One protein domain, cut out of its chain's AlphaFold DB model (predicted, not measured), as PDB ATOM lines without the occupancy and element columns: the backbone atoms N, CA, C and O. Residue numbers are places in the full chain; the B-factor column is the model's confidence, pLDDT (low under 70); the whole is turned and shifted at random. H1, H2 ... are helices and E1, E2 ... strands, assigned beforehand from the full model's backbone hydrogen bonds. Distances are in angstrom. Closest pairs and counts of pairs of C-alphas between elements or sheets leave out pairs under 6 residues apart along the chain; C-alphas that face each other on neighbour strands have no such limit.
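Overview. This is residues 24 to 144 of the 146 residues of the protein "PG_binding_1 domain-containing protein" of Verrucomicrobia bacterium (UniProt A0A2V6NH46). Picture two lobes end to end: in one, a small three-stranded sheet, E1 E2 E3, has the short helices H1 and H2 at its margins; in the other, H3, H4 and H5 form a loose helical cluster. H3 begins beside the sheet and runs away from it into the second lobe, where H4 crosses it steeply, while long loops fill much of the rest. The printed part has 121 residues, with five named helices and three named strands in the order H1 H2 E1 E2 E3 H3 H4 H5; the sheet runs E1 - E2 - E3, all antiparallel. The class is mixed, helices and strands, with under half of the residues in named elements. The whole is compact, with a radius of gyration of the C-alphas of 14.1 A and spans of 42 by 28 by 24 A, only just elongated.

Arrangement. Start at H1, residues 24 to 29: with residues 26 to 29 it only grazes the sheet of E1, residues 46 to 49, E2, residues 52 to 57, and E3, residues 60 to 63. The closest C-alphas of H1 and E3 are those of Ala 26 and Phe 60, 7.3 A apart. H2, residues 37 to 43, also only grazes the sheet; its closest C-alpha to E1 is Trp 40, 7.2 A from that of Ile 46. The strands form a meander, each the antiparallel neighbour of the one before. In the hairpin E1 and E2, look for N 47 and O 54, 2.8 A apart; in the hairpin E2 and E3, N 55 and O 62 are 2.9 A apart, both within hydrogen-bond range. Residues 60 to 61 of E3 also pair, antiparallel, with residues 79 to 80. H3, residues 87 to 100, only grazes the sheet with residues 87 to 90; the C-alphas of Trp 61 and Pro 87, the closest of E3 and H3, are 6.2 A apart. With residues 95 to 98 alone H3 touches H4, residues 114 to 126, at a steep tilt of 57 degrees, the same way; their closest C-alphas, of Gln 95 and Thr 116, are 6.8 A apart. H5, residues 137 to 142, is close to H3 but not clearly touching, with Ala 94 and Ala 140 as the closest C-alphas, 7.5 A apart. H4 and H5 are not on the sheet. Every O i to N i+4 pair is within hydrogen-bond range in H2, H3, H4 and H5; in H1 it is 1 of 2.

Along the chain. Find C-alpha 24 at (-13.396, 15.142, -3.943), where H1 begins. E2, the longest strand, covers 16.5 A. From C-alpha 87 at (-2.281, 7.823, -16.747) H3 runs 20.1 A, and H4 covers 18.5 A. H5 ends at C-alpha 142, at (4.393, 16.059, -2.396).

Size, cuts and confidence. The C-alphas farthest apart, of Asp 38 and Asp 126, are 43.2 A apart. The printed part has no cut. The links from E3 to H3, 23 residues, and from H3 to H4, 13 residues, are long. The mean pLDDT of the printed part is 95.3, and residue 32 alone is under 70.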
ATOM      1  N   SER A  24     -12.052  15.482  -4.434       93.12
ATOM      2  CA  SER A  24     -13.396  15.142  -3.943       93.12
ATOM      3  C   SER A  24     -14.507  15.478  -4.941       93.12
ATOM      4  O   SER A  24     -15.505  14.763  -5.012       93.12
ATOM      5  N   GLN A  25     -14.348  16.539  -5.734       93.00
ATOM      6  CA  GLN A  25     -15.259  16.854  -6.833       93.00
ATOM      7  C   GLN A  25     -15.073  15.864  -7.989       93.00
ATOM      8  O   GLN A  25     -16.062  15.315  -8.466       93.00
ATOM      9  N   ALA A  26     -13.828  15.566  -8.375       93.38
ATOM     10  CA  ALA A  26     -13.502  14.622  -9.444       93.38
ATOM     11  C   ALA A  26     -14.102  13.230  -9.201       93.38
ATOM     12  O   ALA A  26     -14.710  12.664 -10.104       93.38
ATOM     13  N   VAL A  27     -14.027  12.715  -7.968       92.00
ATOM     14  CA  VAL A  27     -14.632  11.426  -7.573       92.00
ATOM     15  C   VAL A  27     -16.137  11.360  -7.876       92.00
ATOM     16  O   VAL A  27     -16.673  10.277  -8.111       92.00
ATOM     17  N   ASN A  28     -16.825  12.505  -7.891       90.19
ATOM     18  CA  ASN A  28     -18.260  12.583  -8.147       90.19
ATOM     19  C   ASN A  28     -18.624  12.919  -9.603       90.19
ATOM     20  O   ASN A  28     -19.780  12.724  -9.961       90.19
ATOM     21  N   LEU A  29     -17.688  13.406 -10.430       86.06
ATOM     22  CA  LEU A  29     -17.994  13.867 -11.792       86.06
ATOM     23  C   LEU A  29     -18.437  12.736 -12.726       86.06
ATOM     24  O   LEU A  29     -19.451  12.878 -13.395       86.06
ATOM     25  N   HIS A  30     -17.706  11.619 -12.739       80.56
ATOM     26  CA  HIS A  30     -17.863  10.543 -13.738       80.56
ATOM     27  C   HIS A  30     -18.193   9.191 -13.108       80.56
ATOM     28  O   HIS A  30     -17.765   8.121 -13.545       80.56
ATOM     29  N   ARG A  31     -18.905   9.235 -11.986       72.62
ATOM     30  CA  ARG A  31     -19.101   8.073 -11.126       72.62
ATOM     31  C   ARG A  31     -20.042   7.058 -11.803       72.62
ATOM     32  O   ARG A  31     -21.249   7.264 -11.816       72.62
ATOM     33  N   HIS A  32     -19.502   5.919 -12.244       67.00
ATOM     34  CA  HIS A  32     -20.238   4.797 -12.867       67.00
ATOM     35  C   HIS A  32     -20.922   5.112 -14.211       67.00
ATOM     36  O   HIS A  32     -21.919   4.474 -14.557       67.00
ATOM     37  N   GLU A  33     -20.405   6.062 -14.990       84.12
ATOM     38  CA  GLU A  33     -20.894   6.275 -16.354       84.12
ATOM     39  C   GLU A  33     -20.432   5.139 -17.268       84.12
ATOM     40  O   GLU A  33     -19.236   4.913 -17.435       84.12
ATOM     41  N   PHE A  34     -21.378   4.412 -17.861       90.50
ATOM     42  CA  PHE A  34     -21.093   3.340 -18.810       90.50
ATOM     43  C   PHE A  34     -21.591   3.741 -20.191       90.50
ATOM     44  O   PHE A  34     -22.792   3.922 -20.397       90.50
ATOM     45  N   HIS A  35     -20.676   3.814 -21.153       93.25
ATOM     46  CA  HIS A  35     -21.002   4.162 -22.529       93.25
ATOM     47  C   HIS A  35     -20.196   3.337 -23.530       93.25
ATOM     48  O   HIS A  35     -19.131   2.802 -23.220       93.25
ATOM     49  N   ASP A  36     -20.709   3.235 -24.754       93.81
ATOM     50  CA  ASP A  36     -19.990   2.581 -25.840       93.81
ATOM     51  C   ASP A  36     -18.813   3.429 -26.356       93.81
ATOM     52  O   ASP A  36     -18.614   4.601 -26.018       93.81
ATOM     53  N   ARG A  37     -18.002   2.805 -27.212       95.31
ATOM     54  CA  ARG A  37     -16.824   3.422 -27.828       95.31
ATOM     55  C   ARG A  37     -17.140   4.717 -28.577       95.31
ATOM     56  O   ARG A  37     -16.299   5.619 -28.595       95.31
ATOM     57  N   ASP A  38     -18.291   4.788 -29.231       96.25
ATOM     58  CA  ASP A  38     -18.630   5.910 -30.093       96.25
ATOM     59  C   ASP A  38     -18.981   7.143 -29.274       96.25
ATOM     60  O   ASP A  38     -18.522   8.237 -29.603       96.25
ATOM     61  N   PHE A  39     -19.740   6.974 -28.191       95.56
ATOM     62  CA  PHE A  39     -20.008   8.050 -27.241       95.56
ATOM     63  C   PHE A  39     -18.702   8.654 -26.715       95.56
ATOM     64  O   PHE A  39     -18.460   9.852 -26.874       95.56
ATOM     65  N   TRP A  40     -17.815   7.810 -26.174       95.12
ATOM     66  CA  TRP A  40     -16.562   8.263 -25.569       95.12
ATOM     67  C   TRP A  40     -15.693   9.041 -26.560       95.12
ATOM     68  O   TRP A  40     -15.206  10.122 -26.237       95.12
ATOM     69  N   ARG A  41     -15.544   8.535 -27.793       94.50
ATOM     70  CA  ARG A  41     -14.749   9.193 -28.846       94.50
ATOM     71  C   ARG A  41     -15.324  10.527 -29.313       94.50
ATOM     72  O   ARG A  41     -14.562  11.355 -29.802       94.50
ATOM     73  N   ARG A  42     -16.643  10.726 -29.223       96.31
ATOM     74  CA  ARG A  42     -17.288  11.987 -29.616       96.31
ATOM     75  C   ARG A  42     -17.166  13.062 -28.538       96.31
ATOM     76  O   ARG A  42     -17.222  14.238 -28.876       96.31
ATOM     77  N   HIS A  43     -17.069  12.669 -27.268       92.94
ATOM     78  CA  HIS A  43     -17.204  13.596 -26.138       92.94
ATOM     79  C   HIS A  43     -15.873  13.908 -25.450       92.94
ATOM     80  O   HIS A  43     -15.710  15.008 -24.929       92.94
ATOM     81  N   PHE A  44     -14.912  12.982 -25.474       94.19
ATOM     82  CA  PHE A  44     -13.663  13.135 -24.737       94.19
ATOM     83  C   PHE A  44     -12.438  12.716 -25.548       94.19
ATOM     84  O   PHE A  44     -12.497  11.902 -26.473       94.19
ATOM     85  N   ARG A  45     -11.277  13.237 -25.139       91.69
ATOM     86  CA  ARG A  45      -9.982  12.711 -25.575       91.69
ATOM     87  C   ARG A  45      -9.754  11.364 -24.895       91.69
ATOM     88  O   ARG A  45      -9.602  11.318 -23.678       91.69
ATOM     89  N   ILE A  46      -9.668  10.301 -25.691       95.38
ATOM     90  CA  ILE A  46      -9.416   8.939 -25.208       95.38
ATOM     91  C   ILE A  46      -7.951   8.555 -25.404       95.38
ATOM     92  O   ILE A  46      -7.387   8.770 -26.477       95.38
ATOM     93  N   VAL A  47      -7.366   7.922 -24.392       96.56
ATOM     94  CA  VAL A  47      -6.095   7.194 -24.480       96.56
ATOM     95  C   VAL A  47      -6.330   5.729 -24.134       96.56
ATOM     96  O   VAL A  47      -7.197   5.406 -23.327       96.56
ATOM     97  N   ILE A  48      -5.595   4.831 -24.784       96.12
ATOM     98  CA  ILE A  48      -5.746   3.386 -24.600       96.12
ATOM     99  C   ILE A  48      -4.419   2.845 -24.092       96.12
ATOM    100  O   ILE A  48      -3.415   2.949 -24.790       96.12
ATOM    101  N   ILE A  49      -4.444   2.258 -22.902       93.75
ATOM    102  CA  ILE A  49      -3.286   1.707 -22.204       93.75
ATOM    103  C   ILE A  49      -3.634   0.274 -21.808       93.75
ATOM    104  O   ILE A  49      -4.617   0.064 -21.103       93.75
ATOM    105  N   ASN A  50      -2.847  -0.714 -22.242       88.06
ATOM    106  CA  ASN A  50      -3.029  -2.124 -21.860       88.06
ATOM    107  C   ASN A  50      -4.487  -2.618 -21.991       88.06
ATOM    108  O   ASN A  50      -5.036  -3.217 -21.072       88.06
ATOM    109  N   ASN A  51      -5.130  -2.334 -23.131       88.31
ATOM    110  CA  ASN A  51      -6.544  -2.641 -23.422       88.31
ATOM    111  C   ASN A  51      -7.590  -1.977 -22.505       88.31
ATOM    112  O   ASN A  51      -8.775  -2.287 -22.610       88.31
ATOM    113  N   ASN A  52      -7.189  -1.022 -21.673       92.25
ATOM    114  CA  ASN A  52      -8.076  -0.166 -20.900       92.25
ATOM    115  C   ASN A  52      -8.126   1.227 -21.532       92.25
ATOM    116  O   ASN A  52      -7.115   1.751 -22.003       92.25
ATOM    117  N   ALA A  53      -9.315   1.822 -21.579       96.25
ATOM    118  CA  ALA A  53      -9.519   3.141 -22.156       96.25
ATOM    119  C   ALA A  53      -9.685   4.168 -21.037       96.25
ATOM    120  O   ALA A  53     -10.443   3.961 -20.097       96.25
ATOM    121  N   PHE A  54      -8.999   5.295 -21.157       96.75
ATOM    122  CA  PHE A  54      -9.089   6.392 -20.209       96.75
ATOM    123  C   PHE A  54      -9.446   7.668 -20.946       96.75
ATOM    124  O   PHE A  54      -9.046   7.858 -22.096       96.75
ATOM    125  N   PHE A  55     -10.166   8.554 -20.279       96.06
ATOM    126  CA  PHE A  55     -10.460   9.878 -20.794       96.06
ATOM    127  C   PHE A  55      -9.986  10.951 -19.828       96.06
ATOM    128  O   PHE A  55      -9.912  10.718 -18.624       96.06
ATOM    129  N   PHE A  56      -9.621  12.110 -20.371       94.62
ATOM    130  CA  PHE A  56      -9.180  13.243 -19.570       94.62
ATOM    131  C   PHE A  56     -10.305  14.257 -19.423       94.62
ATOM    132  O   PHE A  56     -10.826  14.741 -20.432       94.62
ATOM    133  N   ASP A  57     -10.633  14.610 -18.186       93.25
ATOM    134  CA  ASP A  57     -11.559  15.695 -17.884       93.25
ATOM    135  C   ASP A  57     -11.203  16.372 -16.555       93.25
ATOM    136  O   ASP A  57     -10.654  15.751 -15.649       93.25
ATOM    137  N   ALA A  58     -11.477  17.670 -16.445       92.31
ATOM    138  CA  ALA A  58     -11.337  18.453 -15.214       92.31
ATOM    139  C   ALA A  58      -9.994  18.309 -14.446       92.31
ATOM    140  O   ALA A  58      -9.934  18.547 -13.239       92.31
ATOM    141  N   GLY A  59      -8.901  17.956 -15.138       94.00
ATOM    142  CA  GLY A  59      -7.570  17.755 -14.544       94.00
ATOM    143  C   GLY A  59      -7.210  16.305 -14.200       94.00
ATOM    144  O   GLY A  59      -6.111  16.068 -13.706       94.00
ATOM    145  N   PHE A  60      -8.089  15.340 -14.469       96.38
ATOM    146  CA  PHE A  60      -7.906  13.942 -14.088       96.38
ATOM    147  C   PHE A  60      -8.147  12.996 -15.264       96.38
ATOM    148  O   PHE A  60      -8.953  13.257 -16.159       96.38
ATOM    149  N   TRP A  61      -7.450  11.867 -15.235       97.06
ATOM    150  CA  TRP A  61      -7.767  10.696 -16.033       97.06
ATOM    151  C   TRP A  61      -8.825   9.853 -15.326       97.06
ATOM    152  O   TRP A  61      -8.692   9.562 -14.137       97.06
ATOM    153  N   PHE A  62      -9.832   9.420 -16.077       95.75
ATOM    154  CA  PHE A  62     -10.913   8.552 -15.617       95.75
ATOM    155  C   PHE A  62     -11.006   7.293 -16.485       95.75
ATOM    156  O   PHE A  62     -10.751   7.372 -17.692       95.75
ATOM    157  N   PRO A  63     -11.400   6.139 -15.922       95.56
ATOM    158  CA  PRO A  63     -11.777   4.965 -16.705       95.56
ATOM    159  C   PRO A  63     -12.954   5.252 -17.647       95.56
ATOM    160  O   PRO A  63     -14.005   5.718 -17.213       95.56
ATOM    161  N   ALA A  64     -12.825   4.896 -18.924       95.38
ATOM    162  CA  ALA A  64     -13.925   4.919 -19.886       95.38
ATOM    163  C   ALA A  64     -14.661   3.567 -19.859       95.38
ATOM    164  O   ALA A  64     -14.408   2.670 -20.677       95.38
ATOM    165  N   TRP A  65     -15.544   3.377 -18.876       93.38
ATOM    166  CA  TRP A  65     -16.317   2.141 -18.743       93.38
ATOM    167  C   TRP A  65     -17.199   1.890 -19.975       93.38
ATOM    168  O   TRP A  65     -17.849   2.792 -20.498       93.38
ATOM    169  N   GLY A  66     -17.202   0.643 -20.452       93.00
ATOM    170  CA  GLY A  66     -17.951   0.220 -21.642       93.00
ATOM    171  C   GLY A  66     -17.249   0.445 -22.984       93.00
ATOM    172  O   GLY A  66     -17.698  -0.089 -23.998       93.00
ATOM    173  N   TYR A  67     -16.096   1.127 -23.006       94.88
ATOM    174  CA  TYR A  67     -15.326   1.326 -24.241       94.88
ATOM    175  C   TYR A  67     -14.835   0.005 -24.861       94.88
ATOM    176  O   TYR A  67     -14.872  -0.186 -26.085       94.88
ATOM    177  N   PHE A  68     -14.356  -0.905 -24.009       92.44
ATOM    178  CA  PHE A  68     -14.031  -2.282 -24.359       92.44
ATOM    179  C   PHE A  68     -14.913  -3.238 -23.548       92.44
ATOM    180  O   PHE A  68     -15.001  -3.091 -22.325       92.44
ATOM    181  N   PRO A  69     -15.539  -4.239 -24.190       87.62
ATOM    182  CA  PRO A  69     -16.198  -5.319 -23.469       87.62
ATOM    183  C   PRO A  69     -15.197  -6.042 -22.558       87.62
ATOM    184  O   PRO A  69     -14.135  -6.454 -23.017       87.62
ATOM    185  N   GLY A  70     -15.532  -6.192 -21.274       83.81
ATOM    186  CA  GLY A  70     -14.684  -6.891 -20.301       83.81
ATOM    187  C   GLY A  70     -13.463  -6.105 -19.806       83.81
ATOM    188  O   GLY A  70     -12.587  -6.710 -19.193       83.81
ATOM    189  N   ALA A  71     -13.392  -4.789 -20.051       86.94
ATOM    190  CA  ALA A  71     -12.362  -3.940 -19.452       86.94
ATOM    191  C   ALA A  71     -12.371  -4.072 -17.922       86.94
ATOM    192  O   ALA A  71     -13.433  -4.052 -17.292       86.94
ATOM    193  N   TYR A  72     -11.182  -4.185 -17.338       89.00
ATOM    194  CA  TYR A  72     -10.996  -4.301 -15.899       89.00
ATOM    195  C   TYR A  72     -10.016  -3.235 -15.429       89.00
ATOM    196  O   TYR A  72      -8.853  -3.219 -15.840       89.00
ATOM    197  N   TYR A  73     -10.489  -2.369 -14.538       90.81
ATOM    198  CA  TYR A  73      -9.697  -1.312 -13.928       90.81
ATOM    199  C   TYR A  73      -9.420  -1.688 -12.465       90.81
ATOM    200  O   TYR A  73     -10.358  -1.723 -11.668       90.81
ATOM    201  N   PRO A  74      -8.157  -1.969 -12.080       92.69
ATOM    202  CA  PRO A  74      -7.795  -2.233 -10.681       92.69
ATOM    203  C   PRO A  74      -8.112  -1.067  -9.734       92.69
ATOM    204  O   PRO A  74      -8.289  -1.261  -8.530       92.69
ATOM    205  N   TYR A  75      -8.176   0.140 -10.293       94.50
ATOM    206  CA  TYR A  75      -8.657   1.351  -9.655       94.50
ATOM    207  C   TYR A  75      -9.557   2.096 -10.634       94.50
ATOM    208  O   TYR A  75      -9.167   2.327 -11.779       94.50
ATOM    209  N   ASP A  76     -10.752   2.448 -10.177       92.00
ATOM    210  CA  ASP A  76     -11.830   3.008 -10.987       92.00
ATOM    211  C   ASP A  76     -12.089   4.504 -10.727       92.00
ATOM    212  O   ASP A  76     -13.044   5.074 -11.257       92.00
ATOM    213  N   GLY A  77     -11.242   5.140  -9.915       94.50
ATOM    214  CA  GLY A  77     -11.333   6.559  -9.587       94.50
ATOM    215  C   GLY A  77     -10.426   7.461 -10.436       94.50
ATOM    216  O   GLY A  77      -9.703   6.987 -11.317       94.50
ATOM    217  N   PRO A  78     -10.453   8.779 -10.168       96.75
ATOM    218  CA  PRO A  78      -9.633   9.754 -10.877       96.75
ATOM    219  C   PRO A  78      -8.138   9.614 -10.570       96.75
ATOM    220  O   PRO A  78      -7.736   9.444  -9.419       96.75
ATOM    221  N   ILE A  79      -7.305   9.787 -11.595       97.81
ATOM    222  CA  ILE A  79      -5.842   9.881 -11.485       97.81
ATOM    223  C   ILE A  79      -5.426  11.287 -11.921       97.81
ATOM    224  O   ILE A  79      -5.736  11.692 -13.041       97.81
ATOM    225  N   TYR A  80      -4.750  12.048 -11.060       97.75
ATOM    226  CA  TYR A  80      -4.347  13.424 -11.366       97.75
ATOM    227  C   TYR A  80      -3.423  13.472 -12.585       97.75
ATOM    228  O   TYR A  80      -2.408  12.778 -12.633       97.75
ATOM    229  N   GLY A  81      -3.774  14.284 -13.582       96.62
ATOM    230  CA  GLY A  81      -2.958  14.457 -14.777       96.62
ATOM    231  C   GLY A  81      -2.134  15.737 -14.726       96.62
ATOM    232  O   GLY A  81      -2.643  16.827 -14.463       96.62
ATOM    233  N   TYR A  82      -0.856  15.605 -15.061       95.62
ATOM    234  CA  TYR A  82       0.096  16.704 -15.168       95.62
ATOM    235  C   TYR A  82       1.005  16.492 -16.386       95.62
ATOM    236  O   TYR A  82       1.142  15.371 -16.878       95.62
ATOM    237  N   ASN A  83       1.597  17.578 -16.892       95.44
ATOM    238  CA  ASN A  83       2.549  17.575 -18.014       95.44
ATOM    239  C   ASN A  83       2.083  16.796 -19.263       95.44
ATOM    240  O   ASN A  83       2.900  16.194 -19.956       95.44
ATOM    241  N   ASP A  84       0.770  16.776 -19.525       93.31
ATOM    242  CA  ASP A  84       0.131  16.019 -20.614       93.31
ATOM    243  C   ASP A  84       0.480  14.516 -20.652       93.31
ATOM    244  O   ASP A  84       0.326  13.858 -21.687       93.31
ATOM    245  N   LEU A  85       0.916  13.955 -19.517       96.75
ATOM    246  CA  LEU A  85       1.275  12.548 -19.395       96.75
ATOM    247  C   LEU A  85       0.034  11.645 -19.429       96.75
ATOM    248  O   LEU A  85      -0.993  11.990 -18.830       96.75
ATOM    249  N   PRO A  86       0.120  10.470 -20.078       97.50
ATOM    250  CA  PRO A  86      -0.912   9.448 -19.970       97.50
ATOM    251  C   PRO A  86      -0.948   8.857 -18.544       97.50
ATOM    252  O   PRO A  86       0.028   8.975 -17.793       97.50
ATOM    253  N   PRO A  87      -2.072   8.239 -18.135       97.62
ATOM    254  CA  PRO A  87      -2.281   7.823 -16.747       97.62
ATOM    255  C   PRO A  87      -1.288   6.761 -16.267       97.62
ATOM    256  O   PRO A  87      -0.891   6.785 -15.108       97.62
ATOM    257  N   ASP A  88      -0.840   5.858 -17.136       97.94
ATOM    258  CA  ASP A  88       0.191   4.872 -16.804       97.94
ATOM    259  C   ASP A  88       1.530   5.524 -16.486       97.94
ATOM    260  O   ASP A  88       2.158   5.155 -15.499       97.94
ATOM    261  N   GLN A  89       1.944   6.539 -17.247       98.56
ATOM    262  CA  GLN A  89       3.189   7.247 -16.954       98.56
ATOM    263  C   GLN A  89       3.100   8.043 -15.644       98.56
ATOM    264  O   GLN A  89       4.079   8.110 -14.898       98.56
ATOM    265  N   VAL A  90       1.927   8.601 -15.326       98.62
ATOM    266  CA  VAL A  90       1.670   9.206 -14.008       98.62
ATOM    267  C   VAL A  90       1.874   8.175 -12.895       98.62
ATOM    268  O   VAL A  90       2.563   8.458 -11.914       98.62
ATOM    269  N   VAL A  91       1.316   6.972 -13.059       98.62
ATOM    270  CA  VAL A  91       1.441   5.890 -12.076       98.62
ATOM    271  C   VAL A  91       2.876   5.373 -11.981       98.62
ATOM    272  O   VAL A  91       3.360   5.189 -10.869       98.62
ATOM    273  N   VAL A  92       3.583   5.203 -13.103       98.81
ATOM    274  CA  VAL A  92       5.007   4.828 -13.135       98.81
ATOM    275  C   VAL A  92       5.838   5.819 -12.327       98.81
ATOM    276  O   VAL A  92       6.632   5.413 -11.481       98.81
ATOM    277  N   ASN A  93       5.638   7.120 -12.542       98.81
ATOM    278  CA  ASN A  93       6.378   8.151 -11.818       98.81
ATOM    279  C   ASN A  93       6.106   8.085 -10.306       98.81
ATOM    280  O   ASN A  93       7.043   8.179  -9.511       98.81
ATOM    281  N   ALA A  94       4.850   7.862  -9.908       98.81
ATOM    282  CA  ALA A  94       4.494   7.671  -8.506       98.81
ATOM    283  C   ALA A  94       5.120   6.394  -7.919       98.81
ATOM    284  O   ALA A  94       5.692   6.452  -6.838       98.81
ATOM    285  N   GLN A  95       5.082   5.261  -8.628       98.88
ATOM    286  CA  GLN A  95       5.714   4.007  -8.195       98.88
ATOM    287  C   GLN A  95       7.226   4.167  -7.999       98.88
ATOM    288  O   GLN A  95       7.757   3.720  -6.985       98.88
ATOM    289  N   VAL A  96       7.911   4.838  -8.934       98.88
ATOM    290  CA  VAL A  96       9.348   5.139  -8.831       98.88
ATOM    291  C   VAL A  96       9.637   5.967  -7.586       98.88
ATOM    292  O   VAL A  96      10.559   5.641  -6.838       98.88
ATOM    293  N   GLN A  97       8.867   7.030  -7.356       98.88
ATOM    294  CA  GLN A  97       9.114   7.908  -6.220       98.88
ATOM    295  C   GLN A  97       8.783   7.224  -4.887       98.88
ATOM    296  O   GLN A  97       9.621   7.211  -3.992       98.88
ATOM    297  N   LEU A  98       7.642   6.538  -4.786       98.88
ATOM    298  CA  LEU A  98       7.281   5.754  -3.600       98.88
ATOM    299  C   LEU A  98       8.309   4.659  -3.291       98.88
ATOM    300  O   LEU A  98       8.540   4.350  -2.126       98.88
ATOM    301  N   GLN A  99       8.932   4.063  -4.311       98.81
ATOM    302  CA  GLN A  99       9.998   3.082  -4.114       98.81
ATOM    303  C   GLN A  99      11.278   3.726  -3.577       98.81
ATOM    304  O   GLN A  99      11.902   3.167  -2.677       98.81
ATOM    305  N   ARG A 100      11.654   4.906  -4.084       98.69
ATOM    306  CA  ARG A 100      12.793   5.680  -3.557       98.69
ATOM    307  C   ARG A 100      12.585   6.086  -2.104       98.69
ATOM    308  O   ARG A 100      13.530   6.015  -1.325       98.69
ATOM    309  N   ASP A 101      11.356   6.442  -1.755       98.44
ATOM    310  CA  ASP A 101      10.979   6.871  -0.408       98.44
ATOM    311  C   ASP A 101      10.714   5.683   0.541       98.44
ATOM    312  O   ASP A 101      10.470   5.876   1.728       98.44
ATOM    313  N   GLY A 102      10.798   4.443   0.044       98.62
ATOM    314  CA  GLY A 102      10.698   3.221   0.849       98.62
ATOM    315  C   GLY A 102       9.276   2.700   1.094       98.62
ATOM    316  O   GLY A 102       9.116   1.706   1.800       98.62
ATOM    317  N   TYR A 103       8.251   3.304   0.485       98.75
ATOM    318  CA  TYR A 103       6.847   2.891   0.625       98.75
ATOM    319  C   TYR A 103       6.435   1.769  -0.336       98.75
ATOM    320  O   TYR A 103       5.451   1.074  -0.083       98.75
ATOM    321  N   TYR A 104       7.147   1.593  -1.455       98.62
ATOM    322  CA  TYR A 104       6.752   0.666  -2.520       98.62
ATOM    323  C   TYR A 104       7.869  -0.304  -2.925       98.62
ATOM    324  O   TYR A 104       8.938   0.095  -3.376       98.62
ATOM    325  N   SER A 105       7.599  -1.606  -2.826       97.88
ATOM    326  CA  SER A 105       8.520  -2.689  -3.218       97.88
ATOM    327  C   SER A 105       8.000  -3.544  -4.383       97.88
ATOM    328  O   SER A 105       8.594  -4.569  -4.714       97.88
ATOM    329  N   GLY A 106       6.885  -3.135  -4.995       97.25
ATOM    330  CA  GLY A 106       6.281  -3.811  -6.139       97.25
ATOM    331  C   GLY A 106       6.915  -3.439  -7.489       97.25
ATOM    332  O   GLY A 106       7.877  -2.666  -7.541       97.25
ATOM    333  N   PRO A 107       6.384  -3.991  -8.594       97.75
ATOM    334  CA  PRO A 107       6.845  -3.677  -9.942       97.75
ATOM    335  C   PRO A 107       6.469  -2.249 -10.365       97.75
ATOM    336  O   PRO A 107       5.386  -1.763 -10.067       97.75
ATOM    337  N   ILE A 108       7.344  -1.591 -11.125       98.50
ATOM    338  CA  ILE A 108       7.031  -0.316 -11.786       98.50
ATOM    339  C   ILE A 108       6.343  -0.642 -13.116       98.50
ATOM    340  O   ILE A 108       6.997  -0.794 -14.147       98.50
ATOM    341  N   ASP A 109       5.029  -0.843 -13.068       97.44
ATOM    342  CA  ASP A 109       4.212  -1.347 -14.180       97.44
ATOM    343  C   ASP A 109       3.161  -0.345 -14.692       97.44
ATOM    344  O   ASP A 109       2.445  -0.639 -15.650       97.44
ATOM    345  N   GLY A 110       3.056   0.837 -14.073       97.62
ATOM    346  CA  GLY A 110       2.056   1.844 -14.430       97.62
ATOM    347  C   GLY A 110       0.628   1.466 -14.036       97.62
ATOM    348  O   GLY A 110      -0.324   2.110 -14.478       97.62
ATOM    349  N   VAL A 111       0.452   0.440 -13.198       97.12
ATOM    350  CA  VAL A 111      -0.857  -0.018 -12.732       97.12
ATOM    351  C   VAL A 111      -1.125   0.501 -11.323       97.12
ATOM    352  O   VAL A 111      -0.435   0.185 -10.348       97.12
ATOM    353  N   LEU A 112      -2.203   1.276 -11.181       97.69
ATOM    354  CA  LEU A 112      -2.673   1.762  -9.883       97.69
ATOM    355  C   LEU A 112      -3.460   0.662  -9.150       97.69
ATOM    356  O   LEU A 112      -4.642   0.792  -8.856       97.69
ATOM    357  N   GLY A 113      -2.804  -0.475  -8.914       97.00
ATOM    358  CA  GLY A 113      -3.384  -1.646  -8.261       97.00
ATOM    359  C   GLY A 113      -3.333  -1.584  -6.729       97.00
ATOM    360  O   GLY A 113      -2.811  -0.622  -6.158       97.00
ATOM    361  N   PRO A 114      -3.828  -2.631  -6.039       97.50
ATOM    362  CA  PRO A 114      -3.897  -2.672  -4.576       97.50
ATOM    363  C   PRO A 114      -2.568  -2.367  -3.872       97.50
ATOM    364  O   PRO A 114      -2.552  -1.592  -2.919       97.50
ATOM    365  N   THR A 115      -1.448  -2.907  -4.364       97.94
ATOM    366  CA  THR A 115      -0.116  -2.670  -3.781       97.94
ATOM    367  C   THR A 115       0.312  -1.206  -3.902       97.94
ATOM    368  O   THR A 115       0.767  -0.617  -2.926       97.94
ATOM    369  N   THR A 116       0.127  -0.588  -5.074       98.62
ATOM    370  CA  THR A 116       0.457   0.831  -5.302       98.62
ATOM    371  C   THR A 116      -0.419   1.731  -4.433       98.62
ATOM    372  O   THR A 116       0.069   2.668  -3.809       98.62
ATOM    373  N   ARG A 117      -1.713   1.410  -4.321       98.69
ATOM    374  CA  ARG A 117      -2.663   2.145  -3.477       98.69
ATOM    375  C   ARG A 117      -2.346   2.045  -1.987       98.69
ATOM    376  O   ARG A 117      -2.515   3.027  -1.273       98.69
ATOM    377  N   HIS A 118      -1.872   0.891  -1.520       98.75
ATOM    378  CA  HIS A 118      -1.412   0.733  -0.142       98.75
ATOM    379  C   HIS A 118      -0.194   1.622   0.145       98.75
ATOM    380  O   HIS A 118      -0.181   2.328   1.149       98.75
ATOM    381  N   ALA A 119       0.787   1.644  -0.763       98.81
ATOM    382  CA  ALA A 119       1.956   2.517  -0.642       98.81
ATOM    383  C   ALA A 119       1.573   4.005  -0.646       98.81
ATOM    384  O   ALA A 119       2.062   4.761   0.187       98.81
ATOM    385  N   LEU A 120       0.649   4.412  -1.525       98.88
ATOM    386  CA  LEU A 120       0.105   5.775  -1.538       98.88
ATOM    387  C   LEU A 120      -0.579   6.129  -0.218       98.88
ATOM    388  O   LEU A 120      -0.356   7.215   0.300       98.88
ATOM    389  N   ALA A 121      -1.386   5.224   0.341       98.88
ATOM    390  CA  ALA A 121      -2.072   5.473   1.604       98.88
ATOM    391  C   ALA A 121      -1.088   5.669   2.770       98.88
ATOM    392  O   ALA A 121      -1.283   6.573   3.582       98.88
ATOM    393  N   ALA A 122      -0.030   4.854   2.831       98.88
ATOM    394  CA  ALA A 122       1.030   4.992   3.827       98.88
ATOM    395  C   ALA A 122       1.793   6.317   3.659       98.88
ATOM    396  O   ALA A 122       1.901   7.081   4.612       98.88
ATOM    397  N   PHE A 123       2.215   6.636   2.431       98.88
ATOM    398  CA  PHE A 123       2.866   7.907   2.110       98.88
ATOM    399  C   PHE A 123       1.997   9.110   2.496       98.88
ATOM    400  O   PHE A 123       2.456  10.044   3.144       98.88
ATOM    401  N   GLN A 124       0.711   9.087   2.144       98.88
ATOM    402  CA  GLN A 124      -0.216  10.164   2.482       98.88
ATOM    403  C   GLN A 124      -0.352  10.347   3.994       98.88
ATOM    404  O   GLN A 124      -0.321  11.482   4.466       98.88
ATOM    405  N   ALA A 125      -0.473   9.253   4.750       98.81
ATOM    406  CA  ALA A 125      -0.575   9.307   6.204       98.81
ATOM    407  C   ALA A 125       0.684   9.916   6.842       98.81
ATOM    408  O   ALA A 125       0.570  10.832   7.658       98.81
ATOM    409  N   ASP A 126       1.869   9.470   6.420       98.81
ATOM    410  CA  ASP A 126       3.152   9.924   6.971       98.81
ATOM    411  C   ASP A 126       3.464  11.387   6.619       98.81
ATOM    412  O   ASP A 126       4.123  12.093   7.384       98.81
ATOM    413  N   HIS A 127       2.932  11.879   5.498       98.62
ATOM    414  CA  HIS A 127       3.075  13.268   5.058       98.62
ATOM    415  C   HIS A 127       1.910  14.181   5.492       98.62
ATOM    416  O   HIS A 127       1.856  15.345   5.087       98.62
ATOM    417  N   GLY A 128       0.977  13.693   6.319       98.44
ATOM    418  CA  GLY A 128      -0.147  14.487   6.830       98.44
ATOM    419  C   GLY A 128      -1.166  14.902   5.761       98.44
ATOM    420  O   GLY A 128      -1.871  15.900   5.928       98.44
ATOM    421  N   LEU A 129      -1.236  14.158   4.657       98.44
ATOM    422  CA  LEU A 129      -2.195  14.361   3.575       98.44
ATOM    423  C   LEU A 129      -3.523  13.648   3.873       98.44
ATOM    424  O   LEU A 129      -3.618  12.760   4.722       98.44
ATOM    425  N   ALA A 130      -4.567  14.001   3.122       97.75
ATOM    426  CA  ALA A 130      -5.776  13.188   3.092       97.75
ATOM    427  C   ALA A 130      -5.451  11.804   2.502       97.75
ATOM    428  O   ALA A 130      -4.880  11.703   1.419       97.75
ATOM    429  N   VAL A 131      -5.840  10.735   3.201       98.44
ATOM    430  CA  VAL A 131      -5.554   9.353   2.785       98.44
ATOM    431  C   VAL A 131      -6.570   8.903   1.731       98.44
ATOM    432  O   VAL A 131      -7.557   8.231   2.029       98.44
ATOM    433  N   THR A 132      -6.358   9.320   0.484       98.25
ATOM    434  CA  THR A 132      -7.208   8.972  -0.667       98.25
ATOM    435  C   THR A 132      -6.838   7.629  -1.298       98.25
ATOM    436  O   THR A 132      -7.646   7.051  -2.029       98.25
ATOM    437  N   ALA A 133      -5.637   7.109  -1.005       98.38
ATOM    438  CA  ALA A 133      -5.057   5.922  -1.636       98.38
ATOM    439  C   ALA A 133      -5.060   6.008  -3.178       98.38
ATOM    440  O   ALA A 133      -5.231   4.996  -3.865       98.38
ATOM    441  N   ALA A 134      -4.931   7.229  -3.699       98.25
ATOM    442  CA  ALA A 134      -4.964   7.594  -5.107       98.25
ATOM    443  C   ALA A 134      -3.885   8.649  -5.387       98.25
ATOM    444  O   ALA A 134      -3.317   9.233  -4.468       98.25
ATOM    445  N   ILE A 135      -3.604   8.899  -6.664       98.62
ATOM    446  CA  ILE A 135      -2.704   9.983  -7.068       98.62
ATOM    447  C   ILE A 135      -3.567  11.229  -7.277       98.62
ATOM    448  O   ILE A 135      -4.059  11.468  -8.377       98.62
ATOM    449  N   ASP A 136      -3.810  11.980  -6.204       97.94
ATOM    450  CA  ASP A 136      -4.416  13.314  -6.268       97.94
ATOM    451  C   ASP A 136      -3.351  14.416  -6.421       97.94
ATOM    452  O   ASP A 136      -2.149  14.146  -6.407       97.94
ATOM    453  N   GLU A 137      -3.786  15.666  -6.597       97.06
ATOM    454  CA  GLU A 137      -2.882  16.806  -6.813       97.06
ATOM    455  C   GLU A 137      -1.905  17.015  -5.645       97.06
ATOM    456  O   GLU A 137      -0.715  17.232  -5.864       97.06
ATOM    457  N   ALA A 138      -2.379  16.896  -4.399       97.94
ATOM    458  CA  ALA A 138      -1.532  17.059  -3.219       97.94
ATOM    459  C   ALA A 138      -0.472  15.953  -3.133       97.94
ATOM    460  O   ALA A 138       0.689  16.220  -2.822       97.94
ATOM    461  N   THR A 139      -0.855  14.719  -3.462       98.62
ATOM    462  CA  THR A 139       0.052  13.570  -3.500       98.62
ATOM    463  C   THR A 139       1.093  13.730  -4.603       98.62
ATOM    464  O   THR A 139       2.281  13.559  -4.342       98.62
ATOM    465  N   ALA A 140       0.681  14.119  -5.815       98.44
ATOM    466  CA  ALA A 140       1.598  14.367  -6.929       98.44
ATOM    467  C   ALA A 140       2.606  15.485  -6.607       98.44
ATOM    468  O   ALA A 140       3.804  15.304  -6.821       98.44
ATOM    469  N   SER A 141       2.146  16.595  -6.024       98.06
ATOM    470  CA  SER A 141       3.010  17.703  -5.605       98.06
ATOM    471  C   SER A 141       3.996  17.282  -4.508       98.06
ATOM    472  O   SER A 141       5.186  17.576  -4.605       98.06
ATOM    473  N   THR A 142       3.539  16.522  -3.507       98.50
ATOM    474  CA  THR A 142       4.393  16.059  -2.396       98.50
ATOM    475  C   THR A 142       5.432  15.028  -2.856       98.50
ATOM    476  O   THR A 142       6.549  15.024  -2.347       98.50
ATOM    477  N   LEU A 143       5.111  14.209  -3.865       98.31
ATOM    478  CA  LEU A 143       6.067  13.328  -4.556       98.31
ATOM    479  C   LEU A 143       7.007  14.094  -5.518       98.31
ATOM    480  O   LEU A 143       7.880  13.490  -6.136       98.31
ATOM    481  N   GLY A 144       6.836  15.410  -5.690       97.75
ATOM    482  CA  GLY A 144       7.653  16.229  -6.593       97.75
ATOM    483  C   GLY A 144       7.380  15.988  -8.081       97.75
ATOM    484  O   GLY A 144       8.277  16.148  -8.907       97.75
TER     485      GLY A 144